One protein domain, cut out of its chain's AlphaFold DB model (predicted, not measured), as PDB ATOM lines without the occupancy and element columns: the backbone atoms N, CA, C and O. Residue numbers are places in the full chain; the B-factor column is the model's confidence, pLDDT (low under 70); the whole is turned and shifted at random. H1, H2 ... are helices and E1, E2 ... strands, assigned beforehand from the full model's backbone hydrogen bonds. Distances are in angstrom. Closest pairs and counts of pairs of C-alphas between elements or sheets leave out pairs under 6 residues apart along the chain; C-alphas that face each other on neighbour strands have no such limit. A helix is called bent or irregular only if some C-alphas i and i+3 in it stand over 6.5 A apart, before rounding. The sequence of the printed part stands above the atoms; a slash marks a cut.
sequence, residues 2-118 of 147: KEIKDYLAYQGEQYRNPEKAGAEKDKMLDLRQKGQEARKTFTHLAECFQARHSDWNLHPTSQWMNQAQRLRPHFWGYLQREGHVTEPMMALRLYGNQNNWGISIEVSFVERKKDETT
ATOM      1  N   LYS A   2      15.211   6.964 -30.339       92.50
ATOM      2  CA  LYS A   2      14.164   7.013 -31.371       92.50
ATOM      3  C   LYS A   2      13.700   5.613 -31.789       92.50
ATOM      4  O   LYS A   2      12.509   5.374 -31.882       92.50
ATOM      5  N   GLU A   3      14.632   4.679 -31.922       95.00
ATOM      6  CA  GLU A   3      14.407   3.285 -32.321       95.00
ATOM      7  C   GLU A   3      13.467   2.563 -31.347       95.00
ATOM      8  O   GLU A   3      12.586   1.818 -31.762       95.00
ATOM      9  N   ILE A   4      13.615   2.825 -30.042       93.81
ATOM     10  CA  ILE A   4      12.721   2.290 -29.008       93.81
ATOM     11  C   ILE A   4      11.316   2.870 -29.181       93.81
ATOM     12  O   ILE A   4      10.347   2.114 -29.209       93.81
ATOM     13  N   LYS A   5      11.197   4.193 -29.342       93.12
ATOM     14  CA  LYS A   5       9.903   4.857 -29.555       93.12
ATOM     15  C   LYS A   5       9.201   4.339 -30.816       93.12
ATOM     16  O   LYS A   5       8.016   4.030 -30.763       93.12
ATOM     17  N   ASP A   6       9.928   4.226 -31.923       93.19
ATOM     18  CA  ASP A   6       9.394   3.765 -33.207       93.19
ATOM     19  C   ASP A   6       8.933   2.305 -33.126       93.19
ATOM     20  O   ASP A   6       7.890   1.947 -33.667       93.19
ATOM     21  N   TYR A   7       9.671   1.463 -32.402       95.19
ATOM     22  CA  TYR A   7       9.290   0.076 -32.157       95.19
ATOM     23  C   TYR A   7       8.035  -0.056 -31.279       95.19
ATOM     24  O   TYR A   7       7.185  -0.904 -31.555       95.19
ATOM     25  N   LEU A   8       7.875   0.796 -30.257       94.38
ATOM     26  CA  LEU A   8       6.710   0.772 -29.361       94.38
ATOM     27  C   LEU A   8       5.378   1.005 -30.092       94.38
ATOM     28  O   LEU A   8       4.342   0.564 -29.596       94.38
ATOM     29  N   ALA A   9       5.396   1.625 -31.277       93.69
ATOM     30  CA  ALA A   9       4.219   1.764 -32.138       93.69
ATOM     31  C   ALA A   9       3.607   0.414 -32.555       93.69
ATOM     32  O   ALA A   9       2.420   0.331 -32.856       93.69
ATOM     33  N   TYR A  10       4.417  -0.646 -32.557       94.00
ATOM     34  CA  TYR A  10       4.050  -1.992 -32.998       94.00
ATOM     35  C   TYR A  10       3.891  -2.968 -31.826       94.00
ATOM     36  O   TYR A  10       3.924  -4.188 -32.001       94.00
ATOM     37  N   GLN A  11       3.749  -2.448 -30.602       91.44
ATOM     38  CA  GLN A  11       3.514  -3.251 -29.409       91.44
ATOM     39  C   GLN A  11       2.353  -4.233 -29.625       91.44
ATOM     40  O   GLN A  11       1.236  -3.848 -29.955       91.44
ATOM     41  N   GLY A  12       2.604  -5.518 -29.366       92.88
ATOM     42  CA  GLY A  12       1.582  -6.555 -29.441       92.88
ATOM     43  C   GLY A  12       1.262  -7.051 -30.852       92.88
ATOM     44  O   GLY A  12       0.509  -8.021 -30.950       92.88
ATOM     45  N   GLU A  13       1.841  -6.475 -31.910       95.31
ATOM     46  CA  GLU A  13       1.728  -7.005 -33.273       95.31
ATOM     47  C   GLU A  13       2.219  -8.457 -33.341       95.31
ATOM     48  O   GLU A  13       3.157  -8.862 -32.641       95.31
ATOM     49  N   GLN A  14       1.568  -9.247 -34.194       95.81
ATOM     50  CA  GLN A  14       1.947 -10.632 -34.435       95.81
ATOM     51  C   GLN A  14       3.101 -10.674 -35.437       95.81
ATOM     52  O   GLN A  14       2.967 -10.247 -36.582       95.81
ATOM     53  N   TYR A  15       4.219 -11.251 -35.016       96.25
ATOM     54  CA  TYR A  15       5.329 -11.605 -35.880       96.25
ATOM     55  C   TYR A  15       5.201 -13.056 -36.350       96.25
ATOM     56  O   TYR A  15       4.700 -13.934 -35.645       96.25
ATOM     57  N   ARG A  16       5.679 -13.306 -37.564       94.44
ATOM     58  CA  ARG A  16       5.853 -14.629 -38.165       94.44
ATOM     59  C   ARG A  16       7.106 -14.590 -39.031       94.44
ATOM     60  O   ARG A  16       7.521 -13.524 -39.476       94.44
ATOM     61  N   ASN A  17       7.729 -15.748 -39.261       93.94
ATOM     62  CA  ASN A  17       8.903 -15.818 -40.135       93.94
ATOM     63  C   ASN A  17       8.546 -15.200 -41.512       93.94
ATOM     64  O   ASN A  17       7.577 -15.671 -42.112       93.94
ATOM     65  N   PRO A  18       9.300 -14.194 -42.012       95.25
ATOM     66  CA  PRO A  18       9.033 -13.541 -43.293       95.25
ATOM     67  C   PRO A  18       8.849 -14.506 -44.469       95.25
ATOM     68  O   PRO A  18       8.013 -14.267 -45.333       95.25
ATOM     69  N   GLU A  19       9.569 -15.631 -44.488       94.69
ATOM     70  CA  GLU A  19       9.446 -16.654 -45.541       94.69
ATOM     71  C   GLU A  19       8.073 -17.339 -45.552       94.69
ATOM     72  O   GLU A  19       7.616 -17.809 -46.588       94.69
ATOM     73  N   LYS A  20       7.393 -17.363 -44.401       94.50
ATOM     74  CA  LYS A  20       6.063 -17.956 -44.213       94.50
ATOM     75  C   LYS A  20       4.944 -16.909 -44.188       94.50
ATOM     76  O   LYS A  20       3.794 -17.258 -43.944       94.50
ATOM     77  N   ALA A  21       5.272 -15.633 -44.387       93.06
ATOM     78  CA  ALA A  21       4.330 -14.525 -44.240       93.06
ATOM     79  C   ALA A  21       3.605 -14.152 -45.547       93.06
ATOM     80  O   ALA A  21       2.668 -13.356 -45.512       93.06
ATOM     81  N   GLY A  22       4.007 -14.725 -46.688       94.88
ATOM     82  CA  GLY A  22       3.374 -14.464 -47.984       94.88
ATOM     83  C   GLY A  22       3.368 -12.969 -48.315       94.88
ATOM     84  O   GLY A  22       4.423 -12.339 -48.342       94.88
ATOM     85  N   ALA A  23       2.178 -12.397 -48.514       94.81
ATOM     86  CA  ALA A  23       2.001 -10.973 -48.802       94.81
ATOM     87  C   ALA A  23       2.480 -10.042 -47.668       94.81
ATOM     88  O   ALA A  23       2.839  -8.900 -47.928       94.81
ATOM     89  N   GLU A  24       2.541 -10.518 -46.418       96.19
ATOM     90  CA  GLU A  24       3.031  -9.727 -45.280       96.19
ATOM     91  C   GLU A  24       4.553  -9.827 -45.074       96.19
ATOM     92  O   GLU A  24       5.070  -9.358 -44.058       96.19
ATOM     93  N   LYS A  25       5.301 -10.441 -46.004       97.19
ATOM     94  CA  LYS A  25       6.758 -10.620 -45.887       97.19
ATOM     95  C   LYS A  25       7.487  -9.317 -45.560       97.19
ATOM     96  O   LYS A  25       8.279  -9.297 -44.618       97.19
ATOM     97  N   ASP A  26       7.188  -8.242 -46.283       97.25
ATOM     98  CA  ASP A  26       7.866  -6.954 -46.100       97.25
ATOM     99  C   ASP A  26       7.532  -6.325 -44.743       97.25
ATOM    100  O   ASP A  26       8.429  -5.843 -44.052       97.25
ATOM    101  N   LYS A  27       6.278  -6.452 -44.286       96.31
ATOM    102  CA  LYS A  27       5.877  -6.062 -42.925       96.31
ATOM    103  C   LYS A  27       6.685  -6.830 -41.877       96.31
ATOM    104  O   LYS A  27       7.189  -6.233 -40.933       96.31
ATOM    105  N   MET A  28       6.846  -8.147 -42.027       97.44
ATOM    106  CA  MET A  28       7.612  -8.952 -41.065       97.44
ATOM    107  C   MET A  28       9.105  -8.602 -41.058       97.44
ATOM    108  O   MET A  28       9.733  -8.637 -39.998       97.44
ATOM    109  N   LEU A  29       9.681  -8.258 -42.215       97.62
ATOM    110  CA  LEU A  29      11.061  -7.776 -42.308       97.62
ATOM    111  C   LEU A  29      11.241  -6.450 -41.563       97.62
ATOM    112  O   LEU A  29      12.166  -6.339 -40.758       97.62
ATOM    113  N   ASP A  30      10.328  -5.503 -41.774       96.94
ATOM    114  CA  ASP A  30      10.317  -4.203 -41.099       96.94
ATOM    115  C   ASP A  30      10.146  -4.344 -39.574       96.94
ATOM    116  O   ASP A  30      10.947  -3.807 -38.805       96.94
ATOM    117  N   LEU A  31       9.190  -5.162 -39.111       96.44
ATOM    118  CA  LEU A  31       9.010  -5.446 -37.679       96.44
ATOM    119  C   LEU A  31      10.258  -6.079 -37.052       96.44
ATOM    120  O   LEU A  31      10.648  -5.716 -35.939       96.44
ATOM    121  N   ARG A  32      10.901  -7.020 -37.760       96.38
ATOM    122  CA  ARG A  32      12.138  -7.662 -37.299       96.38
ATOM    123  C   ARG A  32      13.266  -6.648 -37.168       96.38
ATOM    124  O   ARG A  32      13.953  -6.661 -36.148       96.38
ATOM    125  N   GLN A  33      13.452  -5.794 -38.172       96.81
ATOM    126  CA  GLN A  33      14.478  -4.757 -38.152       96.81
ATOM    127  C   GLN A  33      14.258  -3.801 -36.975       96.81
ATOM    128  O   GLN A  33      15.144  -3.663 -36.134       96.81
ATOM    129  N   LYS A  34      13.048  -3.245 -36.839       96.38
ATOM    130  CA  LYS A  34      12.691  -2.342 -35.732       96.38
ATOM    131  C   LYS A  34      12.892  -2.991 -34.365       96.38
ATOM    132  O   LYS A  34      13.465  -2.379 -33.468       96.38
ATOM    133  N   GLY A  35      12.477  -4.250 -34.202       95.88
ATOM    134  CA  GLY A  35      12.674  -4.998 -32.958       95.88
ATOM    135  C   GLY A  35      14.147  -5.234 -32.618       95.88
ATOM    136  O   GLY A  35      14.548  -5.092 -31.460       95.88
ATOM    137  N   GLN A  36      14.973  -5.562 -33.614       96.06
ATOM    138  CA  GLN A  36      16.414  -5.754 -33.435       96.06
ATOM    139  C   GLN A  36      17.136  -4.444 -33.105       96.06
ATOM    140  O   GLN A  36      17.961  -4.425 -32.191       96.06
ATOM    141  N   GLU A  37      16.806  -3.358 -33.801       96.81
ATOM    142  CA  GLU A  37      17.369  -2.029 -33.555       96.81
ATOM    143  C   GLU A  37      16.981  -1.514 -32.167       96.81
ATOM    144  O   GLU A  37      17.853  -1.114 -31.396       96.81
ATOM    145  N   ALA A  38      15.707  -1.625 -31.782       96.31
ATOM    146  CA  ALA A  38      15.251  -1.235 -30.451       96.31
ATOM    147  C   ALA A  38      15.933  -2.054 -29.344       96.31
ATOM    148  O   ALA A  38      16.395  -1.488 -28.350       96.31
ATOM    149  N   ARG A  39      16.083  -3.375 -29.539       96.88
ATOM    150  CA  ARG A  39      16.824  -4.237 -28.605       96.88
ATOM    151  C   ARG A  39      18.291  -3.826 -28.508       96.88
ATOM    152  O   ARG A  39      18.833  -3.806 -27.403       96.88
ATOM    153  N   LYS A  40      18.944  -3.513 -29.631       97.25
ATOM    154  CA  LYS A  40      20.343  -3.056 -29.664       97.25
ATOM    155  C   LYS A  40      20.503  -1.747 -28.893       97.25
ATOM    156  O   LYS A  40      21.376  -1.657 -28.038       97.25
ATOM    157  N   THR A  41      19.616  -0.783 -29.126       96.50
ATOM    158  CA  THR A  41      19.590   0.498 -28.408       96.50
ATOM    159  C   THR A  41      19.398   0.304 -26.905       96.50
ATOM    160  O   THR A  41      20.135   0.892 -26.118       96.50
ATOM    161  N   PHE A  42      18.460  -0.552 -26.487       97.12
ATOM    162  CA  PHE A  42      18.271  -0.847 -25.065       97.12
ATOM    163  C   PHE A  42      19.486  -1.564 -24.458       97.12
ATOM    164  O   PHE A  42      19.880  -1.272 -23.333       97.12
ATOM    165  N   THR A  43      20.107  -2.476 -25.209       97.56
ATOM    166  CA  THR A  43      21.312  -3.196 -24.766       97.56
ATOM    167  C   THR A  43      22.460  -2.223 -24.539       97.56
ATOM    168  O   THR A  43      23.071  -2.257 -23.480       97.56
ATOM    169  N   HIS A  44      22.674  -1.286 -25.462       97.31
ATOM    170  CA  HIS A  44      23.683  -0.247 -25.299       97.31
ATOM    171  C   HIS A  44      23.424   0.647 -24.074       97.31
ATOM    172  O   HIS A  44      24.349   0.996 -23.342       97.31
ATOM    173  N   LEU A  45      22.158   0.985 -23.807       95.75
ATOM    174  CA  LEU A  45      21.776   1.715 -22.598       95.75
ATOM    175  C   LEU A  45      22.110   0.916 -21.326       95.75
ATOM    176  O   LEU A  45      22.655   1.481 -20.379       95.75
ATOM    177  N   ALA A  46      21.835  -0.391 -21.313       96.69
ATOM    178  CA  ALA A  46      22.173  -1.264 -20.192       96.69
ATOM    179  C   ALA A  46      23.696  -1.404 -19.999       96.69
ATOM    180  O   ALA A  46      24.170  -1.360 -18.866       96.69
ATOM    181  N   GLU A  47      24.471  -1.490 -21.083       97.38
ATOM    182  CA  GLU A  47      25.943  -1.490 -21.051       97.38
ATOM    183  C   GLU A  47      26.497  -0.171 -20.497       97.38
ATOM    184  O   GLU A  47      27.399  -0.169 -19.667       97.38
ATOM    185  N   CYS A  48      25.926   0.971 -20.888       96.12
ATOM    186  CA  CYS A  48      26.298   2.279 -20.340       96.12
ATOM    187  C   CYS A  48      25.993   2.415 -18.842       96.12
ATOM    188  O   CYS A  48      26.699   3.146 -18.137       96.12
ATOM    189  N   PHE A  49      24.942   1.747 -18.362       94.56
ATOM    190  CA  PHE A  49      24.642   1.652 -16.938       94.56
ATOM    191  C   PHE A  49      25.672   0.762 -16.232       94.56
ATOM    192  O   PHE A  49      26.280   1.184 -15.252       94.56
ATOM    193  N   GLN A  50      25.934  -0.428 -16.776       96.19
ATOM    194  CA  GLN A  50      26.933  -1.361 -16.256       96.19
ATOM    195  C   GLN A  50      28.336  -0.737 -16.195       96.19
ATOM    196  O   GLN A  50      29.038  -0.903 -15.209       96.19
ATOM    197  N   ALA A  51      28.740   0.052 -17.193       96.94
ATOM    198  CA  ALA A  51      30.039   0.726 -17.192       96.94
ATOM    199  C   ALA A  51      30.226   1.694 -16.003       96.94
ATOM    200  O   ALA A  51      31.357   1.967 -15.609       96.94
ATOM    201  N   ARG A  52      29.130   2.208 -15.421       94.88
ATOM    202  CA  ARG A  52      29.141   3.043 -14.205       94.88
ATOM    203  C   ARG A  52      29.080   2.229 -12.907       94.88
ATOM    204  O   ARG A  52      29.386   2.767 -11.850       94.88
ATOM    205  N   HIS A  53      28.708   0.958 -13.005       93.19
ATOM    206  CA  HIS A  53      28.574  -0.006 -11.913       93.19
ATOM    207  C   HIS A  53      29.302  -1.292 -12.310       93.19
ATOM    208  O   HIS A  53      28.687  -2.334 -12.545       93.19
ATOM    209  N   SER A  54      30.620  -1.186 -12.499       92.19
ATOM    210  CA  SER A  54      31.447  -2.248 -13.085       92.19
ATOM    211  C   SER A  54      31.553  -3.496 -12.209       92.19
ATOM    212  O   SER A  54      31.949  -4.553 -12.696       92.19
ATOM    213  N   ASP A  55      31.161  -3.396 -10.940       93.75
ATOM    214  CA  ASP A  55      30.980  -4.514 -10.023       93.75
ATOM    215  C   ASP A  55      29.755  -5.379 -10.369       93.75
ATOM    216  O   ASP A  55      29.553  -6.426  -9.755       93.75
ATOM    217  N   TRP A  56      28.910  -4.958 -11.319       94.44
ATOM    218  CA  TRP A  56      27.702  -5.680 -11.716       94.44
ATOM    219  C   TRP A  56      27.869  -6.345 -13.084       94.44
ATOM    220  O   TRP A  56      28.275  -5.742 -14.080       94.44
ATOM    221  N   ASN A  57      27.472  -7.610 -13.149       94.56
ATOM    222  CA  ASN A  57      27.429  -8.409 -14.360       94.56
ATOM    223  C   ASN A  57      26.095  -8.205 -15.078       94.56
ATOM    224  O   ASN A  57      25.034  -8.557 -14.556       94.56
ATOM    225  N   LEU A  58      26.148  -7.662 -16.294       96.38
ATOM    226  CA  LEU A  58      24.973  -7.502 -17.142       96.38
ATOM    227  C   LEU A  58      24.610  -8.830 -17.820       96.38
ATOM    228  O   LEU A  58      25.382  -9.402 -18.587       96.38
ATOM    229  N   HIS A  59      23.397  -9.305 -17.564       95.44
ATOM    230  CA  HIS A  59      22.801 -10.444 -18.256       95.44
ATOM    231  C   HIS A  59      22.284 -10.023 -19.639       95.44
ATOM    232  O   HIS A  59      21.951  -8.852 -19.846       95.44
ATOM    233  N   PRO A  60      22.125 -10.965 -20.589       95.38
ATOM    234  CA  PRO A  60      21.601 -10.645 -21.910       95.38
ATOM    235  C   PRO A  60      20.240  -9.944 -21.859       95.38
ATOM    236  O   PRO A  60      19.294 -10.432 -21.234       95.38
ATOM    237  N   THR A  61      20.115  -8.847 -22.607       96.75
ATOM    238  CA  THR A  61      18.842  -8.150 -22.810       96.75
ATOM    239  C   THR A  61      17.779  -9.103 -23.346       96.75
ATOM    240  O   THR A  61      18.028  -9.890 -24.271       96.75
ATOM    241  N   SER A  62      16.565  -8.974 -22.814       95.38
ATOM    242  CA  SER A  62      15.375  -9.700 -23.257       95.38
ATOM    243  C   SER A  62      15.146  -9.634 -24.774       95.38
ATOM    244  O   SER A  62      15.606  -8.722 -25.466       95.38
ATOM    245  N   GLN A  63      14.421 -10.616 -25.305       95.38
ATOM    246  CA  GLN A  63      14.048 -10.632 -26.718       95.38
ATOM    247  C   GLN A  63      12.905  -9.649 -27.005       95.38
ATOM    248  O   GLN A  63      12.027  -9.435 -26.167       95.38
ATOM    249  N   TRP A  64      12.903  -9.100 -28.223       94.56
ATOM    250  CA  TRP A  64      11.890  -8.160 -28.724       94.56
ATOM    251  C   TRP A  64      10.548  -8.837 -29.060       94.56
ATOM    252  O   TRP A  64       9.560  -8.165 -29.321       94.56
ATOM    253  N   MET A  65      10.466 -10.165 -29.038       94.00
ATOM    254  CA  MET A  65       9.205 -10.901 -29.178       94.00
ATOM    255  C   MET A  65       9.080 -11.978 -28.103       94.00
ATOM    256  O   MET A  65      10.084 -12.460 -27.573       94.00
ATOM    257  N   ASN A  66       7.844 -12.331 -27.745       92.31
ATOM    258  CA  ASN A  66       7.571 -13.415 -26.803       92.31
ATOM    259  C   ASN A  66       7.519 -14.774 -27.522       92.31
ATOM    260  O   ASN A  66       7.659 -14.860 -28.741       92.31
ATOM    261  N   GLN A  67       7.305 -15.850 -26.761       89.62
ATOM    262  CA  GLN A  67       7.223 -17.209 -27.313       89.62
ATOM    263  C   GLN A  67       6.044 -17.397 -28.282       89.62
ATOM    264  O   GLN A  67       6.149 -18.183 -29.215       89.62
ATOM    265  N   ALA A  68       4.966 -16.621 -28.122       93.06
ATOM    266  CA  ALA A  68       3.839 -16.567 -29.057       93.06
ATOM    267  C   ALA A  68       4.116 -15.676 -30.287       93.06
ATOM    268  O   ALA A  68       3.197 -15.341 -31.030       93.06
ATOM    269  N   GLN A  69       5.373 -15.264 -30.491       92.88
ATOM    270  CA  GLN A  69       5.818 -14.379 -31.568       92.88
ATOM    271  C   GLN A  69       5.095 -13.025 -31.583       92.88
ATOM    272  O   GLN A  69       4.908 -12.431 -32.634       92.88
ATOM    273  N   ARG A  70       4.692 -12.499 -30.424       95.12
ATOM    274  CA  ARG A  70       4.142 -11.140 -30.312       95.12
ATOM    275  C   ARG A  70       5.214 -10.159 -29.883       95.12
ATOM    276  O   ARG A  70       5.989 -10.460 -28.968       95.12
ATOM    277  N   LEU A  71       5.239  -8.991 -30.519       93.94
ATOM    278  CA  LEU A  71       6.166  -7.911 -30.185       93.94
ATOM    279  C   LEU A  71       5.951  -7.455 -28.739       93.94
ATOM    280  O   LEU A  71       4.818  -7.238 -28.298       93.94
ATOM    281  N   ARG A  72       7.046  -7.340 -27.986       89.06
ATOM    282  CA  ARG A  72       7.028  -7.048 -26.553       89.06
ATOM    283  C   ARG A  72       7.359  -5.583 -26.313       89.06
ATOM    284  O   ARG A  72       8.468  -5.174 -26.620       89.06
ATOM    285  N   PRO A  73       6.486  -4.822 -25.651       83.81
ATOM    286  CA  PRO A  73       6.781  -3.423 -25.335       83.81
ATOM    287  C   PRO A  73       7.819  -3.255 -24.224       83.81
ATOM    288  O   PRO A  73       8.358  -2.173 -24.034       83.81
ATOM    289  N   HIS A  74       8.109  -4.331 -23.489       87.56
ATOM    290  CA  HIS A  74       8.987  -4.312 -22.329       87.56
ATOM    291  C   HIS A  74      10.307  -5.008 -22.659       87.56
ATOM    292  O   HIS A  74      10.364  -6.243 -22.732       87.56
ATOM    293  N   PHE A  75      11.366  -4.215 -22.811       95.62
ATOM    294  CA  PHE A  75      12.734  -4.709 -22.701       95.62
ATOM    295  C   PHE A  75      13.175  -4.724 -21.240       95.62
ATOM    296  O   PHE A  75      12.800  -3.851 -20.461       95.62
ATOM    297  N   TRP A  76      14.002  -5.698 -20.876       95.94
ATOM    298  CA  TRP A  76      14.759  -5.672 -19.629       95.94
ATOM    299  C   TRP A  76      16.157  -6.252 -19.794       95.94
ATOM    300  O   TRP A  76      16.404  -7.066 -20.690       95.94
ATOM    301  N   GLY A  77      17.033  -5.874 -18.869       96.44
ATOM    302  CA  GLY A  77      18.312  -6.512 -18.584       96.44
ATOM    303  C   GLY A  77      18.479  -6.644 -17.072       96.44
ATOM    304  O   GLY A  77      18.068  -5.753 -16.330       96.44
ATOM    305  N   TYR A  78      19.039  -7.765 -16.619       96.50
ATOM    306  CA  TYR A  78      19.373  -7.960 -15.206       96.50
ATOM    307  C   TYR A  78      20.842  -7.619 -14.977       96.50
ATOM    308  O   TYR A  78      21.696  -8.013 -15.765       96.50
ATOM    309  N   LEU A  79      21.122  -6.901 -13.901       96.06
ATOM    310  CA  LEU A  79      22.455  -6.551 -13.435       96.06
ATOM    311  C   LEU A  79      22.674  -7.248 -12.094       96.06
ATOM    312  O   LEU A  79      22.015  -6.937 -11.099       96.06
ATOM    313  N   GLN A  80      23.579  -8.220 -12.090       94.44
ATOM    314  CA  GLN A  80      23.871  -9.047 -10.931       94.44
ATOM    315  C   GLN A  80      25.233  -8.683 -10.357       94.44
ATOM    316  O   GLN A  80      26.244  -8.865 -11.027       94.44
ATOM    317  N   ARG A  81      25.271  -8.231  -9.106       90.62
ATOM    318  CA  ARG A  81      26.531  -7.958  -8.410       90.62
ATOM    319  C   ARG A  81      27.230  -9.252  -7.993       90.62
ATOM    320  O   ARG A  81      28.242  -9.636  -8.562       90.62
ATOM    321  N   GLU A  82      26.637  -9.959  -7.038       84.75
ATOM    322  CA  GLU A  82      27.217 -11.141  -6.401       84.75
ATOM    323  C   GLU A  82      26.171 -12.256  -6.243       84.75
ATOM    324  O   GLU A  82      24.970 -12.050  -6.439       84.75
ATOM    325  N   GLY A  83      26.642 -13.453  -5.887       86.06
ATOM    326  CA  GLY A  83      25.800 -14.585  -5.510       86.06
ATOM    327  C   GLY A  83      25.242 -15.406  -6.675       86.06
ATOM    328  O   GLY A  83      25.751 -15.399  -7.797       86.06
ATOM    329  N   HIS A  84      24.203 -16.185  -6.385       87.88
ATOM    330  CA  HIS A  84      23.595 -17.122  -7.327       87.88
ATOM    331  C   HIS A  84      22.497 -16.472  -8.168       87.88
ATOM    332  O   HIS A  84      21.952 -15.433  -7.822       87.88
ATOM    333  N   VAL A  85      22.109 -17.121  -9.269       87.38
ATOM    334  CA  VAL A  85      21.008 -16.649 -10.131       87.38
ATOM    335  C   VAL A  85      19.644 -16.596  -9.417       87.38
ATOM    336  O   VAL A  85      18.688 -16.037  -9.950       87.38
ATOM    337  N   THR A  86      19.549 -17.205  -8.234       90.31
ATOM    338  CA  THR A  86      18.373 -17.167  -7.359       90.31
ATOM    339  C   THR A  86      18.357 -15.928  -6.456       90.31
ATOM    340  O   THR A  86      17.330 -15.613  -5.867       90.31
ATOM    341  N   GLU A  87      19.467 -15.191  -6.366       92.62
ATOM    342  CA  GLU A  87      19.538 -13.952  -5.598       92.62
ATOM    343  C   GLU A  87      18.773 -12.816  -6.295       92.62
ATOM    344  O   GLU A  87      18.747 -12.751  -7.531       92.62
ATOM    345  N   PRO A  88      18.180 -11.884  -5.528       93.44
ATOM    346  CA  PRO A  88      17.694 -10.624  -6.071       93.44
ATOM    347  C   PRO A  88      18.814  -9.825  -6.751       93.44
ATOM    348  O   PRO A  88      19.971  -9.822  -6.333       93.44
ATOM    349  N   MET A  89      18.446  -9.120  -7.811       94.81
ATOM    350  CA  MET A  89      19.308  -8.366  -8.715       94.81
ATOM    351  C   MET A  89      18.646  -7.035  -9.052       94.81
ATOM    352  O   MET A  89      17.461  -6.829  -8.784       94.81
ATOM    353  N   MET A  90      19.376  -6.159  -9.734       94.75
ATOM    354  CA  MET A  90      18.764  -4.972 -10.319       94.75
ATOM    355  C   MET A  90      18.229  -5.303 -11.708       94.75
ATOM    356  O   MET A  90      18.969  -5.761 -12.576       94.75
ATOM    357  N   ALA A  91      16.939  -5.087 -11.937       95.88
ATOM    358  CA  ALA A  91      16.338  -5.162 -13.259       95.88
ATOM    359  C   ALA A  91      16.212  -3.755 -13.831       95.88
ATOM    360  O   ALA A  91      15.472  -2.922 -13.313       95.88
ATOM    361  N   LEU A  92      16.921  -3.505 -14.925       96.81
ATOM    362  CA  LEU A  92      16.719  -2.325 -15.748       96.81
ATOM    363  C   LEU A  92      15.605  -2.634 -16.744       96.81
ATOM    364  O   LEU A  92      15.701  -3.637 -17.458       96.81
ATOM    365  N   ARG A  93      14.561  -1.806 -16.812       96.12
ATOM    366  CA  ARG A  93      13.388  -2.064 -17.656       96.12
ATOM    367  C   ARG A  93      12.971  -0.854 -18.467       96.12
ATOM    368  O   ARG A  93      13.027   0.276 -18.002       96.12
ATOM    369  N   LEU A  94      12.482  -1.127 -19.669       95.25
ATOM    370  CA  LEU A  94      11.643  -0.214 -20.430       95.25
ATOM    371  C   LEU A  94      10.189  -0.417 -19.994       95.25
ATOM    372  O   LEU A  94       9.717  -1.556 -19.984       95.25
ATOM    373  N   TYR A  95       9.486   0.670 -19.684       91.88
ATOM    374  CA  TYR A  95       8.052   0.664 -19.389       91.88
ATOM    375  C   TYR A  95       7.298   1.669 -20.261       91.88
ATOM    376  O   TYR A  95       7.889   2.598 -20.812       91.88
ATOM    377  N   GLY A  96       5.977   1.503 -20.333       91.12
ATOM    378  CA  GLY A  96       5.074   2.432 -21.009       91.12
ATOM    379  C   GLY A  96       4.784   2.065 -22.466       91.12
ATOM    380  O   GLY A  96       4.856   0.902 -22.853       91.12
ATOM    381  N   ASN A  97       4.397   3.066 -23.254       90.62
ATOM    382  CA  ASN A  97       4.003   2.940 -24.659       90.62
ATOM    383  C   ASN A  97       4.611   4.070 -25.509       90.62
ATOM    384  O   ASN A  97       5.275   4.960 -24.986       90.62
ATOM    385  N   GLN A  98       4.362   4.074 -26.822       90.88
ATOM    386  CA  GLN A  98       4.946   5.051 -27.753       90.88
ATOM    387  C   GLN A  98       4.759   6.526 -27.336       90.88
ATOM    388  O   GLN A  98       5.623   7.358 -27.633       90.88
ATOM    389  N   ASN A  99       3.656   6.852 -26.655       91.25
ATOM    390  CA  ASN A  99       3.320   8.216 -26.244       91.25
ATOM    391  C   ASN A  99       3.919   8.590 -24.886       91.25
ATOM    392  O   ASN A  99       4.249   9.753 -24.667       91.25
ATOM    393  N   ASN A 100       4.060   7.620 -23.984       91.75
ATOM    394  CA  ASN A 100       4.625   7.823 -22.658       91.75
ATOM    395  C   ASN A 100       5.392   6.568 -22.230       91.75
ATOM    396  O   ASN A 100       4.781   5.569 -21.841       91.75
ATOM    397  N   TRP A 101       6.717   6.619 -22.338       93.31
ATOM    398  CA  TRP A 101       7.622   5.536 -21.968       93.31
ATOM    399  C   TRP A 101       8.822   6.074 -21.199       93.31
ATOM    400  O   TRP A 101       9.191   7.243 -21.321       93.31
ATOM    401  N   GLY A 102       9.454   5.196 -20.430       93.00
ATOM    402  CA  GLY A 102      10.627   5.537 -19.642       93.00
ATOM    403  C   GLY A 102      11.445   4.313 -19.268       93.00
ATOM    404  O   GLY A 102      11.131   3.184 -19.647       93.00
ATOM    405  N   ILE A 103      12.516   4.562 -18.522       93.88
ATOM    406  CA  ILE A 103      13.373   3.520 -17.966       93.88
ATOM    407  C   ILE A 103      13.150   3.473 -16.460       93.88
ATOM    408  O   ILE A 103      13.161   4.513 -15.804       93.88
ATOM    409  N   SER A 104      12.938   2.279 -15.920       93.88
ATOM    410  CA  SER A 104      12.942   2.029 -14.481       93.88
ATOM    411  C   SER A 104      14.108   1.128 -14.110       93.88
ATOM    412  O   SER A 104      14.604   0.345 -14.927       93.88
ATOM    413  N   ILE A 105      14.541   1.245 -12.862       92.44
ATOM    414  CA  ILE A 105      15.430   0.285 -12.230       92.44
ATOM    415  C   ILE A 105      14.780  -0.183 -10.934       92.44
ATOM    416  O   ILE A 105      14.256   0.626 -10.172       92.44
ATOM    417  N   GLU A 106      14.770  -1.488 -10.710       91.88
ATOM    418  CA  GLU A 106      14.070  -2.099  -9.582       91.88
ATOM    419  C   GLU A 106      14.856  -3.288  -9.029       91.88
ATOM    420  O   GLU A 106      15.578  -3.962  -9.766       91.88
ATOM    421  N   VAL A 107      14.678  -3.581  -7.741       92.56
ATOM    422  CA  VAL A 107      15.146  -4.841  -7.155       92.56
ATOM    423  C   VAL A 107      14.178  -5.947  -7.579       92.56
ATOM    424  O   VAL A 107      13.010  -5.939  -7.198       92.56
ATOM    425  N   SER A 108      14.653  -6.909  -8.361       93.50
ATOM    426  CA  SER A 108      13.856  -7.998  -8.940       93.50
ATOM    427  C   SER A 108      14.652  -9.302  -8.931       93.50
ATOM    428  O   SER A 108      15.831  -9.326  -8.613       93.50
ATOM    429  N   PHE A 109      14.035 -10.411  -9.316       93.50
ATOM    430  CA  PHE A 109      14.717 -11.691  -9.514       93.50
ATOM    431  C   PHE A 109      14.222 -12.356 -10.801       93.50
ATOM    432  O   PHE A 109      13.186 -11.985 -11.358       93.50
ATOM    433  N   VAL A 110      14.965 -13.344 -11.297       92.19
ATOM    434  CA  VAL A 110      14.540 -14.135 -12.456       92.19
ATOM    435  C   VAL A 110      13.537 -15.184 -11.982       92.19
ATOM    436  O   VAL A 110      13.917 -16.192 -11.401       92.19
ATOM    437  N   GLU A 111      12.254 -14.980 -12.268       90.88
ATOM    438  CA  GLU A 111      11.155 -15.788 -11.713       90.88
ATOM    439  C   GLU A 111      11.325 -17.305 -11.899       90.88
ATOM    440  O   GLU A 111      11.208 -18.072 -10.947       90.88
ATOM    441  N   ARG A 112      11.726 -17.749 -13.099       91.00
ATOM    442  CA  ARG A 112      12.002 -19.170 -13.409       91.00
ATOM    443  C   ARG A 112      13.211 -19.771 -12.669       91.00
ATOM    444  O   ARG A 112      13.540 -20.933 -12.891       91.00
ATOM    445  N   LYS A 113      13.950 -18.958 -11.915       93.38
ATOM    446  CA  LYS A 113      15.119 -19.340 -11.114       93.38
ATOM    447  C   LYS A 113      14.884 -19.137  -9.616       93.38
ATOM    448  O   LYS A 113      15.800 -19.407  -8.855       93.38
ATOM    449  N   LYS A 114      13.702 -18.678  -9.193       93.38
ATOM    450  CA  LYS A 114      13.412 -18.450  -7.775       93.38
ATOM    451  C   LYS A 114      13.524 -19.747  -6.966       93.38
ATOM    452  O   LYS A 114      13.109 -20.808  -7.431       93.38
ATOM    453  N   ASP A 115      14.016 -19.621  -5.744       94.62
ATOM    454  CA  ASP A 115      14.016 -20.645  -4.701       94.62
ATOM    455  C   ASP A 115      13.145 -20.211  -3.504       94.62
ATOM    456  O   ASP A 115      12.485 -19.168  -3.538       94.62
ATOM    457  N   GLU A 116      13.120 -21.026  -2.448       95.25
ATOM    458  CA  GLU A 116      12.334 -20.778  -1.230       95.25
ATOM    459  C   GLU A 116      12.767 -19.511  -0.475       95.25
ATOM    460  O   GLU A 116      11.972 -18.916   0.248       95.25
ATOM    461  N   THR A 117      14.011 -19.059  -0.663       93.62
ATOM    462  CA  THR A 117      14.589 -17.918   0.064       93.62
ATOM    463  C   THR A 117      14.556 -16.611  -0.727       93.62
ATOM    464  O   THR A 117      14.677 -15.537  -0.140       93.62
ATOM    465  N   THR A 118      14.378 -16.684  -2.048       93.12
ATOM    466  CA  THR A 118      14.499 -15.552  -2.983       93.12
ATOM    467  C   THR A 118      13.623 -14.365  -2.578       93.12
ATOM    468  O   THR A 118      14.104 -13.234  -2.505       93.12
TER     469      THR A 118
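What this domain is: This is residues 2 to 118 of the 147 residues of the protein "Ribonuclease P" of Streptococcus infantis SPAR10 (UniProt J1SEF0). One long helix, H2, slants over a small, twisted sheet of three strands, covering it with residues 39 to 50 while its earlier part runs on past the sheet. The short helix H1 packs on H2 and crosses one end of the sheet, and residues 51 to 75 make a long loop that folds back and pairs briefly with E1. The printed part has 117 residues, with two named helices and three named strands in the order H1 H2 E1 E2 E3; the sheet, E1 E2 E3, is antiparallel. The class is mixed, helices and strands. The whole is only just compact, close to loose, with a radius of gyration of the C-alphas of 15.8 A, and elongated, spanning 50 by 30 by 22 A.

How they stand to each other: H1, residues 2 to 8, touches residues 31 to 42 alone of H2, residues 22 to 50; their closest C-alphas, those of Ile 4 and Ala 38, are 4.6 A apart. They run opposite ways at a steep tilt of 57 degrees. E1, residues 76 to 80, and E2, residues 89 to 97, form an antiparallel hairpin, with N 79 and O 90 within hydrogen-bond range at 2.8 A. E2 and E3, residues 100 to 108, form another, with N 91 and O 106 at 2.8 A. E1 E2 E3 is a meander, each strand the antiparallel neighbour of the one before. H1 and H2 are on one face of this sheet, making two layers. H1 lies over E2, across the strands at 64 degrees on the local plane, which is fitted to just 6 C-alphas of the sheet; its closest C-alphas to E2 are those of Leu 8 and Asn 97, 5.8 A. H2 lies over E1 and E2 at a height over the sheet of 8.5 A, only just slantwise to the strands, at 30.1 degrees to E1 on the local plane; the C-alphas of Ala 46 and Gly 77 are the closest of H2 and E1, at 6.7 A. Every O i to N i+4 pair is within hydrogen-bond range in H1, and 23 of 25 in H2.

Where its parts are: H1 begins at C-alpha 2 (14.164, 7.013, -31.371) and is 9.9 A long. H2 begins at C-alpha 22 (3.374, -14.464, -47.984) and is 41.6 A long; it is irregular, C-alphas 23 and 26 being 7.6 A apart. E1 measures 13.0 A and E2 24.8 A. E3, 22.9 A, bends by 53 degrees at residue 105 and ends at C-alpha 108 (13.856, -7.998, -8.940).

The domain as a whole: The two C-alphas farthest apart, those of Ala 23 and Thr 117, are 50.9 A apart. The printed part has no cut. The links H1 to H2 and H2 to E1 are long. No printed residue is under 70 in pLDDT.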